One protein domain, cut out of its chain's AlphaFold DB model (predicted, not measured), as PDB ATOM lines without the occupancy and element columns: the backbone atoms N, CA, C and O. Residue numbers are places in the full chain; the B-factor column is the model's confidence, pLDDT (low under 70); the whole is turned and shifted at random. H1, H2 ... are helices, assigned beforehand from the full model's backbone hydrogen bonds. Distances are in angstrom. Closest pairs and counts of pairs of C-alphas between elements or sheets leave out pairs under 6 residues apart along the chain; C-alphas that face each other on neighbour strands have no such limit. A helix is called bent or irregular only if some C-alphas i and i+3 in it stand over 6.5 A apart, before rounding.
ATOM      1  N   GLU A   8     273.843 246.026 259.727       94.31
ATOM      2  CA  GLU A   8     273.037 245.099 258.926       94.31
ATOM      3  C   GLU A   8     273.756 244.685 257.634       94.31
ATOM      4  O   GLU A   8     273.917 243.492 257.378       94.31
ATOM      5  N   GLN A   9     274.269 245.654 256.865       94.94
ATOM      6  CA  GLN A   9     275.032 245.386 255.639       94.94
ATOM      7  C   GLN A   9     276.279 244.548 255.932       94.94
ATOM      8  O   GLN A   9     276.555 243.561 255.255       94.94
ATOM      9  N   ILE A  10     277.012 244.897 256.991       95.62
ATOM     10  CA  ILE A  10     278.223 244.176 257.392       95.62
ATOM     11  C   ILE A  10     277.909 242.717 257.752       95.62
ATOM     12  O   ILE A  10     278.645 241.823 257.343       95.62
ATOM     13  N   LEU A  11     276.825 242.452 258.485       95.12
ATOM     14  CA  LEU A  11     276.415 241.083 258.821       95.12
ATOM     15  C   LEU A  11     275.965 240.301 257.578       95.12
ATOM     16  O   LEU A  11     276.273 239.114 257.440       95.12
ATOM     17  N   ALA A  12     275.291 240.970 256.643       93.88
ATOM     18  CA  ALA A  12     274.854 240.362 255.394       93.88
ATOM     19  C   ALA A  12     276.027 239.986 254.475       93.88
ATOM     20  O   ALA A  12     275.974 238.932 253.841       93.88
ATOM     21  N   GLU A  13     277.091 240.790 254.433       93.69
ATOM     22  CA  GLU A  13     278.159 240.673 253.428       93.69
ATOM     23  C   GLU A  13     279.436 239.993 253.937       93.69
ATOM     24  O   GLU A  13     280.116 239.299 253.177       93.69
ATOM     25  N   VAL A  14     279.798 240.164 255.213       94.94
ATOM     26  CA  VAL A  14     281.071 239.644 255.723       94.94
ATOM     27  C   VAL A  14     280.998 238.129 255.886       94.94
ATOM     28  O   VAL A  14     280.161 237.591 256.613       94.94
ATOM     29  N   ARG A  15     281.918 237.426 255.223       92.50
ATOM     30  CA  ARG A  15     282.102 235.976 255.330       92.50
ATOM     31  C   ARG A  15     283.573 235.648 255.588       92.50
ATOM     32  O   ARG A  15     284.444 236.373 255.100       92.50
ATOM     33  N   PRO A  16     283.874 234.563 256.325       92.19
ATOM     34  CA  PRO A  16     285.232 234.041 256.386       92.19
ATOM     35  C   PRO A  16     285.759 233.755 254.972       92.19
ATOM     36  O   PRO A  16     285.001 233.274 254.126       92.19
ATOM     37  N   PRO A  17     287.042 234.026 254.684       93.12
ATOM     38  CA  PRO A  17     287.603 233.714 253.379       93.12
ATOM     39  C   PRO A  17     287.633 232.193 253.163       93.12
ATOM     40  O   PRO A  17     287.926 231.440 254.093       93.12
ATOM     41  N   ALA A  18     287.378 231.744 251.929       91.50
ATOM     42  CA  ALA A  18     287.183 230.324 251.596       91.50
ATOM     43  C   ALA A  18     288.303 229.400 252.118       91.50
ATOM     44  O   ALA A  18     288.040 228.398 252.772       91.50
ATOM     45  N   HIS A  19     289.568 229.807 251.962       92.56
ATOM     46  CA  HIS A  19     290.733 229.031 252.417       92.56
ATOM     47  C   HIS A  19     290.820 228.812 253.948       92.56
ATOM     48  O   HIS A  19     291.647 228.020 254.417       92.56
ATOM     49  N   LEU A  20     290.021 229.541 254.734       93.44
ATOM     50  CA  LEU A  20     289.814 229.307 256.165       93.44
ATOM     51  C   LEU A  20     288.488 228.590 256.431       93.44
ATOM     52  O   LEU A  20     288.458 227.705 257.281       93.44
ATOM     53  N   ALA A  21     287.425 228.942 255.700       90.12
ATOM     54  CA  ALA A  21     286.092 228.361 255.857       90.12
ATOM     55  C   ALA A  21     286.064 226.843 255.621       90.12
ATOM     56  O   ALA A  21     285.312 226.144 256.289       90.12
ATOM     57  N   ASP A  22     286.926 226.324 254.745       89.69
ATOM     58  CA  ASP A  22     286.982 224.890 254.429       89.69
ATOM     59  C   ASP A  22     287.798 224.071 255.447       89.69
ATOM     60  O   ASP A  22     287.925 222.850 255.334       89.69
ATOM     61  N   ARG A  23     288.398 224.717 256.457       93.19
ATOM     62  CA  ARG A  23     289.240 224.016 257.430       93.19
ATOM     63  C   ARG A  23     288.369 223.286 258.456       93.19
ATOM     64  O   ARG A  23     287.547 223.934 259.111       93.19
ATOM     65  N   PRO A  24     288.594 221.981 258.707       93.19
ATOM     66  CA  PRO A  24     287.760 221.206 259.632       93.19
ATOM     67  C   PRO A  24     287.695 221.772 261.058       93.19
ATOM     68  O   PRO A  24     286.679 221.654 261.731       93.19
ATOM     69  N   TYR A  25     288.766 222.419 261.521       92.75
ATOM     70  CA  TYR A  25     288.867 223.000 262.864       92.75
ATOM     71  C   TYR A  25     288.373 224.453 262.964       92.75
ATOM     72  O   TYR A  25     288.446 225.039 264.039       92.75
ATOM     73  N   LEU A  26     287.894 225.047 261.866       93.31
ATOM     74  CA  LEU A  26     287.276 226.380 261.845       93.31
ATOM     75  C   LEU A  26     285.774 226.324 261.519       93.31
ATOM     76  O   LEU A  26     285.174 227.353 261.218       93.31
ATOM     77  N   GLN A  27     285.161 225.137 261.572       93.06
ATOM     78  CA  GLN A  27     283.724 224.998 261.349       93.06
ATOM     79  C   GLN A  27     282.918 225.656 262.483       93.06
ATOM     80  O   GLN A  27     283.305 225.531 263.651       93.06
ATOM     81  N   PRO A  28     281.779 226.306 262.178       93.56
ATOM     82  CA  PRO A  28     280.946 227.008 263.156       93.56
ATOM     83  C   PRO A  28     280.083 226.036 263.980       93.56
ATOM     84  O   PRO A  28     278.857 226.047 263.934       93.56
ATOM     85  N   VAL A  29     280.733 225.122 264.704       94.00
ATOM     86  CA  VAL A  29     280.051 224.069 265.474       94.00
ATOM     87  C   VAL A  29     279.460 224.631 266.762       94.00
ATOM     88  O   VAL A  29     278.337 224.295 267.132       94.00
ATOM     89  N   TYR A  30     280.219 225.473 267.463       94.12
ATOM     90  CA  TYR A  30     279.756 226.090 268.705       94.12
ATOM     91  C   TYR A  30     279.087 227.442 268.451       94.12
ATOM     92  O   TYR A  30     277.967 227.662 268.907       94.12
ATOM     93  N   ASP A  31     279.772 228.300 267.698       92.31
ATOM     94  CA  ASP A  31     279.453 229.707 267.457       92.31
ATOM     95  C   ASP A  31     279.527 230.010 265.946       92.31
ATOM     96  O   ASP A  31     280.137 229.248 265.192       92.31
ATOM     97  N   GLU A  32     278.923 231.109 265.503       94.12
ATOM     98  CA  GLU A  32     278.788 231.501 264.101       94.12
ATOM     99  C   GLU A  32     279.597 232.772 263.775       94.12
ATOM    100  O   GLU A  32     279.718 233.680 264.605       94.12
ATOM    101  N   PRO A  33     280.137 232.905 262.543       93.81
ATOM    102  CA  PRO A  33     280.949 234.062 262.159       93.81
ATOM    103  C   PRO A  33     280.252 235.405 262.393       93.81
ATOM    104  O   PRO A  33     280.894 236.393 262.746       93.81
ATOM    105  N   GLU A  34     278.930 235.446 262.234       94.38
ATOM    106  CA  GLU A  34     278.147 236.659 262.435       94.38
ATOM    107  C   GLU A  34     278.154 237.166 263.890       94.38
ATOM    108  O   GLU A  34     278.016 238.370 264.113       94.38
ATOM    109  N   PHE A  35     278.349 236.308 264.899       94.94
ATOM    110  CA  PHE A  35     278.440 236.750 266.298       94.94
ATOM    111  C   PHE A  35     279.814 237.368 266.575       94.94
ATOM    112  O   PHE A  35     279.918 238.402 267.238       94.94
ATOM    113  N   VAL A  36     280.870 236.829 265.958       94.31
ATOM    114  CA  VAL A  36     282.212 237.430 265.990       94.31
ATOM    115  C   VAL A  36     282.212 238.804 265.316       94.31
ATOM    116  O   VAL A  36     282.761 239.761 265.863       94.31
ATOM    117  N   VAL A  37     281.543 238.942 264.167       95.69
ATOM    118  CA  VAL A  37     281.382 240.234 263.481       95.69
ATOM    119  C   VAL A  37     280.659 241.250 264.376       95.69
ATOM    120  O   VAL A  37     281.118 242.389 264.489       95.69
ATOM    121  N   ARG A  38     279.590 240.844 265.084       95.56
ATOM    122  CA  ARG A  38     278.917 241.702 266.080       95.56
ATOM    123  C   ARG A  38     279.860 242.133 267.204       95.56
ATOM    124  O   ARG A  38     279.815 243.292 267.611       95.56
ATOM    125  N   ASN A  39     280.741 241.253 267.676       95.69
ATOM    126  CA  ASN A  39     281.720 241.594 268.712       95.69
ATOM    127  C   ASN A  39     282.756 242.613 268.220       95.69
ATOM    128  O   ASN A  39     283.085 243.548 268.949       95.69
ATOM    129  N   VAL A  40     283.225 242.491 266.975       95.62
ATOM    130  CA  VAL A  40     284.122 243.486 266.359       95.62
ATOM    131  C   VAL A  40     283.413 244.833 266.205       95.62
ATOM    132  O   VAL A  40     283.984 245.864 266.561       95.62
ATOM    133  N   TRP A  41     282.153 244.837 265.752       95.31
ATOM    134  CA  TRP A  41     281.347 246.059 265.735       95.31
ATOM    135  C   TRP A  41     281.237 246.662 267.132       95.31
ATOM    136  O   TRP A  41     281.502 247.845 267.308       95.31
ATOM    137  N   ARG A  42     280.913 245.855 268.147       95.50
ATOM    138  CA  ARG A  42     280.778 246.329 269.527       95.50
ATOM    139  C   ARG A  42     282.076 246.916 270.076       95.50
ATOM    140  O   ARG A  42     282.023 247.914 270.790       95.50
ATOM    141  N   LEU A  43     283.216 246.313 269.737       96.44
ATOM    142  CA  LEU A  43     284.537 246.760 270.173       96.44
ATOM    143  C   LEU A  43     284.899 248.137 269.601       96.44
ATOM    144  O   LEU A  43     285.390 248.984 270.342       96.44
ATOM    145  N   TYR A  44     284.655 248.368 268.308       95.00
ATOM    146  CA  TYR A  44     285.105 249.590 267.625       95.00
ATOM    147  C   TYR A  44     284.011 250.645 267.414       95.00
ATOM    148  O   TYR A  44     284.289 251.838 267.465       95.00
ATOM    149  N   GLY A  45     282.776 250.224 267.156       91.31
ATOM    150  CA  GLY A  45     281.609 251.073 266.881       91.31
ATOM    151  C   GLY A  45     280.716 251.291 268.101       91.31
ATOM    152  O   GLY A  45     279.837 252.150 268.082       91.31
ATOM    153  N   GLY A  46     280.955 250.549 269.183       93.00
ATOM    154  CA  GLY A  46     280.177 250.649 270.409       93.00
ATOM    155  C   GLY A  46     278.822 249.946 270.313       93.00
ATOM    156  O   GLY A  46     278.627 248.986 269.572       93.00
ATOM    157  N   TRP A  47     277.884 250.368 271.161       90.25
ATOM    158  CA  TRP A  47     276.608 249.673 271.349       90.25
ATOM    159  C   TRP A  47     275.529 250.033 270.329       90.25
ATOM    160  O   TRP A  47     274.574 249.277 270.183       90.25
ATOM    161  N   TRP A  48     275.664 251.183 269.673       90.69
ATOM    162  CA  TRP A  48     274.690 251.703 268.724       90.69
ATOM    163  C   TRP A  48     274.959 251.142 267.325       90.69
ATOM    164  O   TRP A  48     276.108 250.980 266.917       90.69
ATOM    165  N   ASP A  49     273.898 250.820 266.596       91.25
ATOM    166  CA  ASP A  49     273.946 250.129 265.301       91.25
ATOM    167  C   ASP A  49     273.779 251.063 264.091       91.25
ATOM    168  O   ASP A  49     273.842 250.614 262.946       91.25
ATOM    169  N   GLY A  50     273.596 252.364 264.332       90.38
ATOM    170  CA  GLY A  50     273.370 253.368 263.292       90.38
ATOM    171  C   GLY A  50     271.894 253.662 263.013       90.38
ATOM    172  O   GLY A  50     271.590 254.643 262.335       90.38
ATOM    173  N   VAL A  51     270.959 252.875 263.558       91.75
ATOM    174  CA  VAL A  51     269.521 253.087 263.361       91.75
ATOM    175  C   VAL A  51     268.998 254.042 264.432       91.75
ATOM    176  O   VAL A  51     269.052 253.770 265.632       91.75
ATOM    177  N   ALA A  52     268.468 255.195 264.013       94.75
ATOM    178  CA  ALA A  52     268.023 256.242 264.938       94.75
ATOM    179  C   ALA A  52     266.911 255.767 265.894       94.75
ATOM    180  O   ALA A  52     266.940 256.083 267.083       94.75
ATOM    181  N   ALA A  53     265.972 254.950 265.401       94.50
ATOM    182  CA  ALA A  53     264.885 254.397 266.211       94.50
ATOM    183  C   ALA A  53     265.379 253.455 267.328       94.50
ATOM    184  O   ALA A  53     264.696 253.289 268.336       94.50
ATOM    185  N   HIS A  54     266.575 252.874 267.189       94.00
ATOM    186  CA  HIS A  54     267.162 251.971 268.181       94.00
ATOM    187  C   HIS A  54     267.945 252.706 269.276       94.00
ATOM    188  O   HIS A  54     268.341 252.092 270.264       94.00
ATOM    189  N   LEU A  55     268.151 254.024 269.152       94.88
ATOM    190  CA  LEU A  55     268.883 254.805 270.153       94.88
ATOM    191  C   LEU A  55     268.118 254.899 271.484       94.88
ATOM    192  O   LEU A  55     268.718 254.862 272.558       94.88
TER     193      LEU A  55
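Overview. This is residues 8 to 55 of the 147 residues of the protein "Alkyl_sulf_dimr domain-containing protein" of Candidatus Rokubacteria bacterium (UniProt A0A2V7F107). The longest helix, H3, lies in the returning run of a loose, drawn-out loop of chain, with the short helix H1 packed across the first part of H3 at a steep tilt. The little helix H2 sits off towards one end of the length and touches neither; the chain turns round beyond it through residues 22 to 26, comes back to H3 by a long link of which residues 27 to 32 stick out free, and then runs past H3 as a tail, residues 46 to 55, that makes the other end. The printed part has 48 residues with three named helices, in the order H1, H2, H3, and no named strand. The class is all helix, though under half of the residues, 23 of 48, are in named elements. The whole is loose, with a radius of gyration of the C-alphas of 13.1 A, and its outline is a rod of 40 by 18 by 16 A.

Along the chain. The longest helix, H3, takes residues 33 to 45, from Pro 33 to Gly 45, and measures 17.7 A from first to last C-alpha. It begins with C-alpha 33 at (280.949, 234.062, 262.159) and ends with C-alpha 45 at (281.609, 251.073, 266.881). H1 takes residues 8 to 13, from Glu 8 to Glu 13, and measures 8.7 A; its C-alpha 8, the first printed, is at (273.037, 245.099, 258.926). H2 takes residues 18 to 21, from Ala 18 to Ala 21, and measures 4.8 A. Two runs of three helical residues, 24 to 26 and 52 to 54, are too short to bear a name. The last printed C-alpha, that of Leu 55, is at (268.883, 254.805, 270.153).

Arrangement. H3 touches H1, with 4 pairs of C-alphas within 8 A. It does this with residues 34 to 38 alone. Their closest C-alphas are those of Leu 11 and Glu 34, 6.0 A apart. The lines of H1 and H3 stand at a steep tilt of 48 degrees, and the two helices run opposite ways. Centre to centre they are 11.1 A apart. H2 touches no helix: H1 and H2 are apart, and H2 and H3 are apart. None of the three helices is bent or irregular. In H1 and H3 every pair of O of residue i and N of residue i+4 is within hydrogen-bond range. H2, with four residues, is too short for such a pair, and its one pair of O of residue i and N of residue i+3 is within range.

Size, cuts and confidence. The two C-alphas farthest apart are those of Pro 24 and Ala 53, 40.8 A, while those of Glu 8 and Leu 55, the first and last printed, are 15.4 A apart. In the full chain of 147 residues the printed part begins at residue 8 and ends at residue 55, and it has no cut. The link from H1 to H2, with 4 residues between them, is tight. The link from H2 to H3, with 11 residues between them, is long, and residues 27 to 32 in it stand free, with no C-alpha 8 or more residues away along the chain within 10 A. The mean pLDDT of the printed part is 93.5, and no printed residue is under 70. By element the mean is 95 in H1, 92 in H2 and 95 in H3.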